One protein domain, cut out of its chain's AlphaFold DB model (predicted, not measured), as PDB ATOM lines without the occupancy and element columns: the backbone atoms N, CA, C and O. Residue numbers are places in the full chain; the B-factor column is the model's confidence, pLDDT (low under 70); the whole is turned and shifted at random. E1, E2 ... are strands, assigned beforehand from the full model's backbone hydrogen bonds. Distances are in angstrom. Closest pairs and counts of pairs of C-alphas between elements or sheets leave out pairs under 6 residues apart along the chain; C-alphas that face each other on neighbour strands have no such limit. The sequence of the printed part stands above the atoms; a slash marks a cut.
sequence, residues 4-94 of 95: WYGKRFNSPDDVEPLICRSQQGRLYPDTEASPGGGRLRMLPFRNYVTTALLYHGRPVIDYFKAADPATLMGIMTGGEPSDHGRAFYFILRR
ATOM      1  N   TRP A   4       2.894  -5.568-123.214       94.31
ATOM      2  CA  TRP A   4       2.201  -4.562-122.421       94.31
ATOM      3  C   TRP A   4       2.309  -3.201-123.119       94.31
ATOM      4  O   TRP A   4       3.397  -2.774-123.496       94.31
ATOM      5  N   TYR A   5       1.163  -2.558-123.335       96.38
ATOM      6  CA  TYR A   5       1.059  -1.238-123.952       96.38
ATOM      7  C   TYR A   5       0.704  -0.169-122.920       96.38
ATOM      8  O   TYR A   5       1.234   0.936-122.972       96.38
ATOM      9  N   GLY A   6      -0.186  -0.488-121.978       97.06
ATOM     10  CA  GLY A   6      -0.596   0.465-120.958       97.06
ATOM     11  C   GLY A   6      -1.786  -0.010-120.140       97.06
ATOM     12  O   GLY A   6      -1.965  -1.203-119.892       97.06
ATOM     13  N   LYS A   7      -2.599   0.954-119.716       98.19
ATOM     14  CA  LYS A   7      -3.813   0.756-118.920       98.19
ATOM     15  C   LYS A   7      -4.932   1.606-119.514       98.19
ATOM     16  O   LYS A   7      -4.642   2.646-120.108       98.19
ATOM     17  N   ARG A   8      -6.186   1.200-119.332       98.25
ATOM     18  CA  ARG A   8      -7.353   2.013-119.696       98.25
ATOM     19  C   ARG A   8      -8.184   2.291-118.455       98.25
ATOM     20  O   ARG A   8      -8.544   1.367-117.735       98.25
ATOM     21  N   PHE A   9      -8.463   3.564-118.206       97.94
ATOM     22  CA  PHE A   9      -9.228   4.027-117.051       97.94
ATOM     23  C   PHE A   9     -10.567   4.566-117.555       97.94
ATOM     24  O   PHE A   9     -10.627   5.704-118.017       97.94
ATOM     25  N   ASN A  10     -11.616   3.743-117.519       98.12
ATOM     26  CA  ASN A  10     -12.941   4.144-117.995       98.12
ATOM     27  C   ASN A  10     -13.678   4.947-116.915       98.12
ATOM     28  O   ASN A  10     -14.307   5.962-117.204       98.12
ATOM     29  N   SER A  11     -13.567   4.512-115.657       98.44
ATOM     30  CA  SER A  11     -14.102   5.208-114.486       98.44
ATOM     31  C   SER A  11     -13.327   4.821-113.215       98.44
ATOM     32  O   SER A  11     -12.491   3.913-113.255       98.44
ATOM     33  N   PRO A  12     -13.586   5.459-112.058       98.50
ATOM     34  CA  PRO A  12     -12.994   5.030-110.792       98.50
ATOM     35  C   PRO A  12     -13.306   3.578-110.396       98.50
ATOM     36  O   PRO A  12     -12.526   2.991-109.653       98.50
ATOM     37  N   ASP A  13     -14.398   2.988-110.880       98.56
ATOM     38  CA  ASP A  13     -14.801   1.609-110.561       98.56
ATOM     39  C   ASP A  13     -14.649   0.636-111.742       98.56
ATOM     40  O   ASP A  13     -14.963  -0.544-111.603       98.56
ATOM     41  N   ASP A  14     -14.129   1.111-112.879       98.50
ATOM     42  CA  ASP A  14     -13.885   0.312-114.080       98.50
ATOM     43  C   ASP A  14     -12.548   0.693-114.732       98.50
ATOM     44  O   ASP A  14     -12.411   1.725-115.405       98.50
ATOM     45  N   VAL A  15     -11.543  -0.146-114.495       98.69
ATOM     46  CA  VAL A  15     -10.196  -0.018-115.051       98.69
ATOM     47  C   VAL A  15      -9.791  -1.339-115.689       98.69
ATOM     48  O   VAL A  15      -9.881  -2.389-115.057       98.69
ATOM     49  N   GLU A  16      -9.251  -1.271-116.907       98.50
ATOM     50  CA  GLU A  16      -8.568  -2.370-117.592       98.50
ATOM     51  C   GLU A  16      -7.050  -2.233-117.331       98.50
ATOM     52  O   GLU A  16      -6.373  -1.416-117.975       98.50
ATOM     53  N   PRO A  17      -6.468  -2.981-116.373       97.62
ATOM     54  CA  PRO A  17      -5.127  -2.694-115.857       97.62
ATOM     55  C   PRO A  17      -3.982  -3.090-116.790       97.62
ATOM     56  O   PRO A  17      -2.840  -2.674-116.569       97.62
ATOM     57  N   LEU A  18      -4.268  -3.943-117.775       96.69
ATOM     58  CA  LEU A  18      -3.306  -4.493-118.722       96.69
ATOM     59  C   LEU A  18      -3.891  -4.436-120.131       96.69
ATOM     60  O   LEU A  18      -4.533  -5.374-120.595       96.69
ATOM     61  N   ILE A  19      -3.638  -3.330-120.824       97.75
ATOM     62  CA  ILE A  19      -3.835  -3.255-122.267       97.75
ATOM     63  C   ILE A  19      -2.581  -3.805-122.927       97.75
ATOM     64  O   ILE A  19      -1.480  -3.287-122.725       97.75
ATOM     65  N   CYS A  20      -2.760  -4.846-123.726       97.00
ATOM     66  CA  CYS A  20      -1.709  -5.487-124.494       97.00
ATOM     67  C   CYS A  20      -1.855  -5.153-125.977       97.00
ATOM     68  O   CYS A  20      -2.955  -4.938-126.489       97.00
ATOM     69  N   ARG A  21      -0.726  -5.139-126.684       96.31
ATOM     70  CA  ARG A  21      -0.660  -5.046-128.140       96.31
ATOM     71  C   ARG A  21      -0.347  -6.423-128.717       96.31
ATOM     72  O   ARG A  21       0.630  -7.060-128.318       96.31
ATOM     73  N   SER A  22      -1.178  -6.884-129.649       93.62
ATOM     74  CA  SER A  22      -0.922  -8.119-130.396       93.62
ATOM     75  C   SER A  22       0.202  -7.912-131.415       93.62
ATOM     76  O   SER A  22       0.554  -6.781-131.747       93.62
ATOM     77  N   GLN A  23       0.729  -9.000-131.980       91.56
ATOM     78  CA  GLN A  23       1.709  -8.919-133.074       91.56
ATOM     79  C   GLN A  23       1.174  -8.173-134.310       91.56
ATOM     80  O   GLN A  23       1.946  -7.566-135.038       91.56
ATOM     81  N   GLN A  24      -0.146  -8.169-134.515       92.06
ATOM     82  CA  GLN A  24      -0.822  -7.444-135.598       92.06
ATOM     83  C   GLN A  24      -1.138  -5.981-135.226       92.06
ATOM     84  O   GLN A  24      -1.872  -5.300-135.934       92.06
ATOM     85  N   GLY A  25      -0.648  -5.493-134.082       92.31
ATOM     86  CA  GLY A  25      -0.817  -4.107-133.646       92.31
ATOM     87  C   GLY A  25      -2.142  -3.791-132.946       92.31
ATOM     88  O   GLY A  25      -2.283  -2.679-132.435       92.31
ATOM     89  N   ARG A  26      -3.082  -4.743-132.854       94.38
ATOM     90  CA  ARG A  26      -4.378  -4.553-132.180       94.38
ATOM     91  C   ARG A  26      -4.194  -4.429-130.668       94.38
ATOM     92  O   ARG A  26      -3.525  -5.268-130.064       94.38
ATOM     93  N   LEU A  27      -4.832  -3.428-130.062       96.19
ATOM     94  CA  LEU A  27      -4.914  -3.285-128.607       96.19
ATOM     95  C   LEU A  27      -6.078  -4.105-128.048       96.19
ATOM     96  O   LEU A  27      -7.173  -4.080-128.610       96.19
ATOM     97  N   TYR A  28      -5.851  -4.816-126.950       96.50
ATOM     98  CA  TYR A  28      -6.876  -5.605-126.265       96.50
ATOM     99  C   TYR A  28      -6.575  -5.711-124.760       96.50
ATOM    100  O   TYR A  28      -5.400  -5.676-124.381       96.50
ATOM    101  N   PRO A  29      -7.599  -5.829-123.895       96.88
ATOM    102  CA  PRO A  29      -7.390  -6.083-122.475       96.88
ATOM    103  C   PRO A  29      -6.937  -7.530-122.250       96.88
ATOM    104  O   PRO A  29      -7.513  -8.470-122.799       96.88
ATOM    105  N   ASP A  30      -5.909  -7.725-121.430       96.25
ATOM    106  CA  ASP A  30      -5.458  -9.050-121.004       96.25
ATOM    107  C   ASP A  30      -6.212  -9.486-119.743       96.25
ATOM    108  O   ASP A  30      -5.764  -9.293-118.608       96.25
ATOM    109  N   THR A  31      -7.400 -10.053-119.948       95.62
ATOM    110  CA  THR A  31      -8.291 -10.495-118.866       95.62
ATOM    111  C   THR A  31      -7.784 -11.741-118.145       95.62
ATOM    112  O   THR A  31      -8.205 -11.999-117.025       95.62
ATOM    113  N   GLU A  32      -6.867 -12.507-118.738       94.44
ATOM    114  CA  GLU A  32      -6.215 -13.638-118.068       94.44
ATOM    115  C   GLU A  32      -5.170 -13.134-117.059       94.44
ATOM    116  O   GLU A  32      -5.081 -13.609-115.925       94.44
ATOM    117  N   ALA A  33      -4.392 -12.116-117.444       91.69
ATOM    118  CA  ALA A  33      -3.412 -11.490-116.565       91.69
ATOM    119  C   ALA A  33      -4.016 -10.447-115.606       91.69
ATOM    120  O   ALA A  33      -3.380 -10.092-114.616       91.69
ATOM    121  N   SER A  34      -5.228  -9.958-115.863       94.38
ATOM    122  CA  SER A  34      -5.951  -9.028-114.985       94.38
ATOM    123  C   SER A  34      -7.435  -9.401-114.849       94.38
ATOM    124  O   SER A  34      -8.312  -8.644-115.268       94.38
ATOM    125  N   PRO A  35      -7.741 -10.580-114.272       96.81
ATOM    126  CA  PRO A  35      -9.112 -11.066-114.189       96.81
ATOM    127  C   PRO A  35      -9.988 -10.106-113.388       96.81
ATOM    128  O   PRO A  35      -9.625  -9.664-112.296       96.81
ATOM    129  N   GLY A  36     -11.135  -9.760-113.975       97.12
ATOM    130  CA  GLY A  36     -12.089  -8.805-113.414       97.12
ATOM    131  C   GLY A  36     -11.654  -7.337-113.470       97.12
ATOM    132  O   GLY A  36     -12.395  -6.495-112.977       97.12
ATOM    133  N   GLY A  37     -10.491  -7.009-114.041       98.06
ATOM    134  CA  GLY A  37      -9.993  -5.637-114.128       98.06
ATOM    135  C   GLY A  37      -9.532  -5.075-112.779       98.06
ATOM    136  O   GLY A  37      -8.851  -5.754-112.003       98.06
ATOM    137  N   GLY A  38      -9.875  -3.818-112.503       98.31
ATOM    138  CA  GLY A  38      -9.574  -3.165-111.234       98.31
ATOM    139  C   GLY A  38     -10.354  -1.874-111.013       98.31
ATOM    140  O   GLY A  38     -11.178  -1.473-111.831       98.31
ATOM    141  N   ARG A  39     -10.058  -1.214-109.893       98.69
ATOM    142  CA  ARG A  39     -10.688   0.046-109.480       98.69
ATOM    143  C   ARG A  39      -9.692   1.002-108.845       98.69
ATOM    144  O   ARG A  39      -8.728   0.582-108.204       98.69
ATOM    145  N   LEU A  40      -9.956   2.294-108.984       98.75
ATOM    146  CA  LEU A  40      -9.185   3.370-108.380       98.75
ATOM    147  C   LEU A  40      -9.684   3.686-106.972       98.75
ATOM    148  O   LEU A  40     -10.882   3.853-106.748       98.75
ATOM    149  N   ARG A  41      -8.768   3.844-106.021       98.50
ATOM    150  CA  ARG A  41      -9.057   4.368-104.679       98.50
ATOM    151  C   ARG A  41      -7.958   5.322-104.237       98.50
ATOM    152  O   ARG A  41      -6.821   5.205-104.676       98.50
ATOM    153  N   MET A  42      -8.294   6.248-103.345       98.44
ATOM    154  CA  MET A  42      -7.288   7.022-102.619       98.44
ATOM    155  C   MET A  42      -6.778   6.167-101.462       98.44
ATOM    156  O   MET A  42      -7.561   5.812-100.582       98.44
ATOM    157  N   LEU A  43      -5.493   5.820-101.471       97.06
ATOM    158  CA  LEU A  43      -4.865   5.006-100.433       97.06
ATOM    159  C   LEU A  43      -3.650   5.718 -99.829       97.06
ATOM    160  O   LEU A  43      -2.936   6.427-100.548       97.06
ATOM    161  N   PRO A  44      -3.374   5.523 -98.528       96.00
ATOM    162  CA  PRO A  44      -2.100   5.904 -97.940       96.00
ATOM    163  C   PRO A  44      -0.941   5.164 -98.620       96.00
ATOM    164  O   PRO A  44      -0.989   3.952 -98.812       96.00
ATOM    165  N   PHE A  45       0.122   5.891 -98.942       92.62
ATOM    166  CA  PHE A  45       1.388   5.354 -99.415       92.62
ATOM    167  C   PHE A  45       2.535   6.149 -98.789       92.62
ATOM    168  O   PHE A  45       2.725   7.334 -99.074       92.62
ATOM    169  N   ARG A  46       3.310   5.490 -97.920       89.62
ATOM    170  CA  ARG A  46       4.333   6.137 -97.081       89.62
ATOM    171  C   ARG A  46       3.715   7.284 -96.265       89.62
ATOM    172  O   ARG A  46       2.875   7.024 -95.414       89.62
ATOM    173  N   ASN A  47       4.113   8.530 -96.508       94.62
ATOM    174  CA  ASN A  47       3.706   9.713 -95.750       94.62
ATOM    175  C   ASN A  47       2.637  10.578 -96.451       94.62
ATOM    176  O   ASN A  47       2.464  11.736 -96.081       94.62
ATOM    177  N   TYR A  48       1.941  10.063 -97.471       94.62
ATOM    178  CA  TYR A  48       0.876  10.790 -98.175       94.62
ATOM    179  C   TYR A  48      -0.233   9.855 -98.675       94.62
ATOM    180  O   TYR A  48      -0.063   8.643 -98.711       94.62
ATOM    181  N   VAL A  49      -1.376  10.417 -99.073       97.62
ATOM    182  CA  VAL A  49      -2.473   9.685 -99.731       97.62
ATOM    183  C   VAL A  49      -2.404   9.943-101.234       97.62
ATOM    184  O   VAL A  49      -2.184  11.079-101.658       97.62
ATOM    185  N   THR A  50      -2.572   8.903-102.050       97.88
ATOM    186  CA  THR A  50      -2.540   9.021-103.512       97.88
ATOM    187  C   THR A  50      -3.527   8.086-104.196       97.88
ATOM    188  O   THR A  50      -4.003   7.126-103.591       97.88
ATOM    189  N   THR A  51      -3.830   8.359-105.464       98.38
ATOM    190  CA  THR A  51      -4.627   7.456-106.296       98.38
ATOM    191  C   THR A  51      -3.864   6.155-106.508       98.38
ATOM    192  O   THR A  51      -2.711   6.165-106.944       98.38
ATOM    193  N   ALA A  52      -4.529   5.040-106.244       98.25
ATOM    194  CA  ALA A  52      -4.011   3.702-106.445       98.25
ATOM    195  C   ALA A  52      -5.007   2.850-107.235       98.25
ATOM    196  O   ALA A  52      -6.216   2.965-107.037       98.25
ATOM    197  N   LEU A  53      -4.503   1.986-108.113       98.44
ATOM    198  CA  LEU A  53      -5.282   0.959-108.798       98.44
ATOM    199  C   LEU A  53      -5.173  -0.353-108.029       98.44
ATOM    200  O   LEU A  53      -4.093  -0.927-107.923       98.44
ATOM    201  N   LEU A  54      -6.309  -0.831-107.531       97.62
ATOM    202  CA  LEU A  54      -6.450  -2.143-106.919       97.62
ATOM    203  C   LEU A  54      -6.920  -3.118-107.995       97.62
ATOM    204  O   LEU A  54      -7.982  -2.919-108.590       97.62
ATOM    205  N   TYR A  55      -6.147  -4.173-108.230       97.25
ATOM    206  CA  TYR A  55      -6.539  -5.249-109.135       97.25
ATOM    207  C   TYR A  55      -7.609  -6.123-108.466       97.25
ATOM    208  O   TYR A  55      -7.509  -6.428-107.279       97.25
ATOM    209  N   HIS A  56      -8.638  -6.539-109.209       97.19
ATOM    210  CA  HIS A  56      -9.716  -7.361-108.649       97.19
ATOM    211  C   HIS A  56      -9.288  -8.815-108.433       97.19
ATOM    212  O   HIS A  56      -9.465  -9.356-107.346       97.19
ATOM    213  N   GLY A  57      -8.706  -9.451-109.450       94.06
ATOM    214  CA  GLY A  57      -8.318 -10.861-109.388       94.06
ATOM    215  C   GLY A  57      -6.843 -11.114-109.071       94.06
ATOM    216  O   GLY A  57      -6.357 -12.217-109.314       94.06
ATOM    217  N   ARG A  58      -6.103 -10.105-108.587       91.75
ATOM    218  CA  ARG A  58      -4.692 -10.241-108.184       91.75
ATOM    219  C   ARG A  58      -4.376  -9.405-106.943       91.75
ATOM    220  O   ARG A  58      -4.880  -8.290-106.843       91.75
ATOM    221  N   PRO A  59      -3.483  -9.872-106.050       92.00
ATOM    222  CA  PRO A  59      -3.009  -9.098-104.905       92.00
ATOM    223  C   PRO A  59      -1.946  -8.077-105.346       92.00
ATOM    224  O   PRO A  59      -0.793  -8.143-104.926       92.00
ATOM    225  N   VAL A  60      -2.322  -7.175-106.256       92.62
ATOM    226  CA  VAL A  60      -1.454  -6.146-106.838       92.62
ATOM    227  C   VAL A  60      -2.102  -4.779-106.659       92.62
ATOM    228  O   VAL A  60      -3.296  -4.604-106.924       92.62
ATOM    229  N   ILE A  61      -1.299  -3.810-106.223       95.19
ATOM    230  CA  ILE A  61      -1.688  -2.404-106.120       95.19
ATOM    231  C   ILE A  61      -0.654  -1.557-106.852       95.19
ATOM    232  O   ILE A  61       0.533  -1.619-106.526       95.19
ATOM    233  N   ASP A  62      -1.124  -0.726-107.780       97.06
ATOM    234  CA  ASP A  62      -0.309   0.315-108.402       97.06
ATOM    235  C   ASP A  62      -0.600   1.662-107.744       97.06
ATOM    236  O   ASP A  62      -1.717   2.163-107.848       97.06
ATOM    237  N   TYR A  63       0.392   2.286-107.115       97.38
ATOM    238  CA  TYR A  63       0.285   3.655-106.605       97.38
ATOM    239  C   TYR A  63       0.763   4.646-107.661       97.38
ATOM    240  O   TYR A  63       1.847   4.470-108.215       97.38
ATOM    241  N   PHE A  64      -0.004   5.707-107.915       98.00
ATOM    242  CA  PHE A  64       0.339   6.703-108.928       98.00
ATOM    243  C   PHE A  64       0.820   8.018-108.322       98.00
ATOM    244  O   PHE A  64       0.367   8.438-107.258       98.00
ATOM    245  N   LYS A  65       1.693   8.719-109.044       96.56
ATOM    246  CA  LYS A  65       2.050  10.118-108.803       96.56
ATOM    247  C   LYS A  65       2.156  10.836-110.144       96.56
ATOM    248  O   LYS A  65       2.755  10.305-111.073       96.56
ATOM    249  N   ALA A  66       1.588  12.034-110.256       96.81
ATOM    250  CA  ALA A  66       1.787  12.858-111.444       96.81
ATOM    251  C   ALA A  66       3.245  13.333-111.516       96.81
ATOM    252  O   ALA A  66       3.760  13.877-110.539       96.81
ATOM    253  N   ALA A  67       3.887  13.105-112.661       97.06
ATOM    254  CA  ALA A  67       5.184  13.687-112.994       97.06
ATOM    255  C   ALA A  67       5.001  15.020-113.740       97.06
ATOM    256  O   ALA A  67       5.747  15.966-113.508       97.06
ATOM    257  N   ASP A  68       3.969  15.099-114.584       97.62
ATOM    258  CA  ASP A  68       3.519  16.291-115.309       97.62
ATOM    259  C   ASP A  68       2.013  16.136-115.674       97.62
ATOM    260  O   ASP A  68       1.413  15.112-115.325       97.62
ATOM    261  N   PRO A  69       1.357  17.107-116.348       97.31
ATOM    262  CA  PRO A  69      -0.074  17.022-116.683       97.31
ATOM    263  C   PRO A  69      -0.504  15.812-117.537       97.31
ATOM    264  O   PRO A  69      -1.686  15.456-117.546       97.31
ATOM    265  N   ALA A  70       0.417  15.180-118.268       97.25
ATOM    266  CA  ALA A  70       0.157  14.056-119.165       97.25
ATOM    267  C   ALA A  70       0.880  12.757-118.762       97.25
ATOM    268  O   ALA A  70       0.606  11.716-119.368       97.25
ATOM    269  N   THR A  71       1.750  12.798-117.751       97.88
ATOM    270  CA  THR A  71       2.601  11.675-117.347       97.88
ATOM    271  C   THR A  71       2.379  11.285-115.888       97.88
ATOM    272  O   THR A  71       2.472  12.109-114.975       97.88
ATOM    273  N   LEU A  72       2.152   9.993-115.653       98.12
ATOM    274  CA  LEU A  72       2.103   9.389-114.323       98.12
ATOM    275  C   LEU A  72       3.304   8.470-114.114       98.12
ATOM    276  O   LEU A  72       3.623   7.648-114.972       98.12
ATOM    277  N   MET A  73       3.904   8.550-112.933       97.50
ATOM    278  CA  MET A  73       4.756   7.504-112.383       97.50
ATOM    279  C   MET A  73       3.898   6.520-111.589       97.50
ATOM    280  O   MET A  73       3.040   6.935-110.811       97.50
ATOM    281  N   GLY A  74       4.133   5.228-111.791       96.88
ATOM    282  CA  GLY A  74       3.483   4.133-111.087       96.88
ATOM    283  C   GLY A  74       4.480   3.309-110.280       96.88
ATOM    284  O   GLY A  74       5.596   3.057-110.738       96.88
ATOM    285  N   ILE A  75       4.066   2.889-109.086       94.38
ATOM    286  CA  ILE A  75       4.783   1.942-108.231       94.38
ATOM    287  C   ILE A  75       3.876   0.735-108.021       94.38
ATOM    288  O   ILE A  75       2.858   0.845-107.340       94.38
ATOM    289  N   MET A  76       4.251  -0.405-108.593       93.06
ATOM    290  CA  MET A  76       3.549  -1.672-108.412       93.06
ATOM    291  C   MET A  76       4.055  -2.371-107.151       93.06
ATOM    292  O   MET A  76       5.263  -2.544-106.959       93.06
ATOM    293  N   THR A  77       3.119  -2.793-106.309       88.50
ATOM    294  CA  THR A  77       3.372  -3.552-105.081       88.50
ATOM    295  C   THR A  77       2.530  -4.825-105.060       88.50
ATOM    296  O   THR A  77       1.389  -4.821-105.524       88.50
ATOM    297  N   GLY A  78       3.086  -5.903-104.500       81.12
ATOM    298  CA  GLY A  78       2.440  -7.216-104.456       81.12
ATOM    299  C   GLY A  78       2.616  -8.036-105.741       81.12
ATOM    300  O   GLY A  78       3.339  -7.641-106.655       81.12
ATOM    301  N   GLY A  79       1.954  -9.194-105.793       68.50
ATOM    302  CA  GLY A  79       2.121 -10.205-106.843       68.50
ATOM    303  C   GLY A  79       3.130 -11.305-106.484       68.50
ATOM    304  O   GLY A  79       4.059 -11.082-105.716       68.50
ATOM    305  N   GLU A  80       2.907 -12.501-107.036       58.22
ATOM    306  CA  GLU A  80       3.784 -13.672-106.899       58.22
ATOM    307  C   GLU A  80       4.696 -13.844-108.136       58.22
ATOM    308  O   GLU A  80       4.244 -13.575-109.257       58.22
ATOM    309  N   PRO A  81       5.936 -14.341-107.961       50.41
ATOM    310  CA  PRO A  81       6.598 -14.491-106.673       50.41
ATOM    311  C   PRO A  81       6.929 -13.099-106.151       50.41
ATOM    312  O   PRO A  81       7.419 -12.262-106.911       50.41
ATOM    313  N   SER A  82       6.608 -12.832-104.882       53.81
ATOM    314  CA  SER A  82       6.911 -11.546-104.251       53.81
ATOM    315  C   SER A  82       8.348 -11.166-104.604       53.81
ATOM    316  O   SER A  82       9.245 -11.987-104.406       53.81
ATOM    317  N   ASP A  83       8.592  -9.975-105.151       59.53
ATOM    318  CA  ASP A  83       9.937  -9.564-105.585       59.53
ATOM    319  C   ASP A  83      10.842  -9.233-104.375       59.53
ATOM    320  O   ASP A  83      11.566  -8.245-104.353       59.53
ATOM    321  N   HIS A  84      10.741 -10.021-103.298       62.47
ATOM    322  CA  HIS A  84      11.394  -9.838-102.003       62.47
ATOM    323  C   HIS A  84      11.207  -8.426-101.427       62.47
ATOM    324  O   HIS A  84      12.120  -7.845-100.847       62.47
ATOM    325  N   GLY A  85      10.015  -7.850-101.617       64.69
ATOM    326  CA  GLY A  85       9.701  -6.486-101.185       64.69
ATOM    327  C   GLY A  85      10.197  -5.385-102.129       64.69
ATOM    328  O   GLY A  85      10.043  -4.204-101.810       64.69
ATOM    329  N   ARG A  86      10.760  -5.727-103.296       71.19
ATOM    330  CA  ARG A  86      11.064  -4.748-104.343       71.19
ATOM    331  C   ARG A  86       9.778  -4.288-105.018       71.19
ATOM    332  O   ARG A  86       8.861  -5.062-105.282       71.19
ATOM    333  N   ALA A  87       9.723  -2.989-105.270       80.44
ATOM    334  CA  ALA A  87       8.661  -2.379-106.043       80.44
ATOM    335  C   ALA A  87       9.104  -2.250-107.499       80.44
ATOM    336  O   ALA A  87      10.240  -1.849-107.769       80.44
ATOM    337  N   PHE A  88       8.191  -2.527-108.426       88.31
ATOM    338  CA  PHE A  88       8.416  -2.222-109.833       88.31
ATOM    339  C   PHE A  88       7.920  -0.817-110.136       88.31
ATOM    340  O   PHE A  88       6.860  -0.401-109.670       88.31
ATOM    341  N   TYR A  89       8.681  -0.102-110.952       92.69
ATOM    342  CA  TYR A  89       8.351   1.248-111.378       92.69
ATOM    343  C   TYR A  89       7.969   1.240-112.851       92.69
ATOM    344  O   TYR A  89       8.583   0.540-113.655       92.69
ATOM    345  N   PHE A  90       6.974   2.040-113.213       95.88
ATOM    346  CA  PHE A  90       6.573   2.232-114.601       95.88
ATOM    347  C   PHE A  90       6.090   3.661-114.832       95.88
ATOM    348  O   PHE A  90       5.788   4.392-113.890       95.88
ATOM    349  N   ILE A  91       6.010   4.057-116.100       97.69
ATOM    350  CA  ILE A  91       5.473   5.349-116.522       97.69
ATOM    351  C   ILE A  91       4.252   5.106-117.405       97.69
ATOM    352  O   ILE A  91       4.245   4.193-118.230       97.69
ATOM    353  N   LEU A  92       3.227   5.938-117.245       98.19
ATOM    354  CA  LEU A  92       2.100   6.035-118.165       98.19
ATOM    355  C   LEU A  92       2.075   7.437-118.753       98.19
ATOM    356  O   LEU A  92       2.164   8.417-118.019       98.19
ATOM    357  N   ARG A  93       1.900   7.524-120.068       97.88
ATOM    358  CA  ARG A  93       1.647   8.780-120.765       97.88
ATOM    359  C   ARG A  93       0.258   8.726-121.378       97.88
ATOM    360  O   ARG A  93      -0.113   7.711-121.964       97.88
ATOM    361  N   ARG A  94      -0.505   9.807-121.233       96.00
ATOM    362  CA  ARG A  94      -1.819   9.952-121.866       96.00
ATOM    363  C   ARG A  94      -1.670   9.928-123.394       96.00
ATOM    364  O   ARG A  94      -0.799  10.615-123.929       96.00
TER     365      ARG A  94
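AT A GLANCE: This is residues 4 to 94 of the 95 residues of an uncharacterized protein of Streptomyces echinatus (UniProt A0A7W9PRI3). A strongly twisted sheet of five strands, E4 to E8, is partly face to face with a smaller sheet of three, E1 to E3, their strands crossed nearly at right angles, as a loose sandwich. The turn between E4 and E5 and the turn between E2 and E3 lie at opposite ends of the longest span. The printed part has 91 residues with eight named strands, E1 to E8 in order along the chain, and no named helix; the class is all strand. The sheets run E4 E5 E6 E7 E8 and E1 E2 E3, both antiparallel. The whole is compact, with a radius of gyration of the C-alphas of 13.1 A and spans of 43 by 33 by 23 A.

IN THESE COORDINATES: In the larger sheet, E4 is residues 38 to 45, 18.2 A long, and bends by 71 degrees at Met 42. E5, residues 48 to 55, measures 20.8 A and bends by 57 degrees at Thr 51. E6, residues 60 to 68, is the longest strand by residues, at 24.5 A. E7 is residues 71 to 78, 22.9 A, and E8 residues 88 to 93, ending with C-alpha 93 at (1.647, 8.780, -120.765). In the smaller sheet, E1 is residues 4 to 11, 20.6 A, with C-alpha 4 at (2.201, -4.562, -122.421). E2, residues 14 to 21, is 20.0 A long and bends by 53 degrees at Pro 17; E3 is residues 27 to 29.

HOW THE PARTS SIT: E4 to E8 form a meander, each strand the antiparallel neighbour of the one before, with edge strands E4 and E8. Within hydrogen-bond range are N 41 and O 52 of the hairpin E4 and E5, 2.9 A, N 53 and O 62 of E5 and E6, 2.8 A, N 65 and O 73 of E6 and E7, 2.8 A, and N 74 and O 90 of E7 and E8, 2.8 A. From edge to edge the strands' lines turn by 118 degrees. E1, E2 and E3 form a second meander, with N 16 and O 8 at 2.9 A and N 20 and O 28 at 2.8 A. The two sheets make a sandwich, two sheets face to face, the facing parts 9.5 A centre to centre and the strands at 88 degrees. The closest C-alphas of E2 and E4 are Val 15 and Gly 38, 5.0 A; those of E1 and E8 are Gly 6 and Leu 92, 6.8 A. E3 is apart from E5, E6, E7 and E8.

THE WHOLE: The C-alphas of Gln 24 and Asn 47, the two farthest apart, are 43.6 A from each other. The printed part has no cut. No link is long; E3 to E4 and E7 to E8 are short, and the other links are tight. Mean pLDDT of the printed part is 92.7, and residues 79 to 85 are under 70.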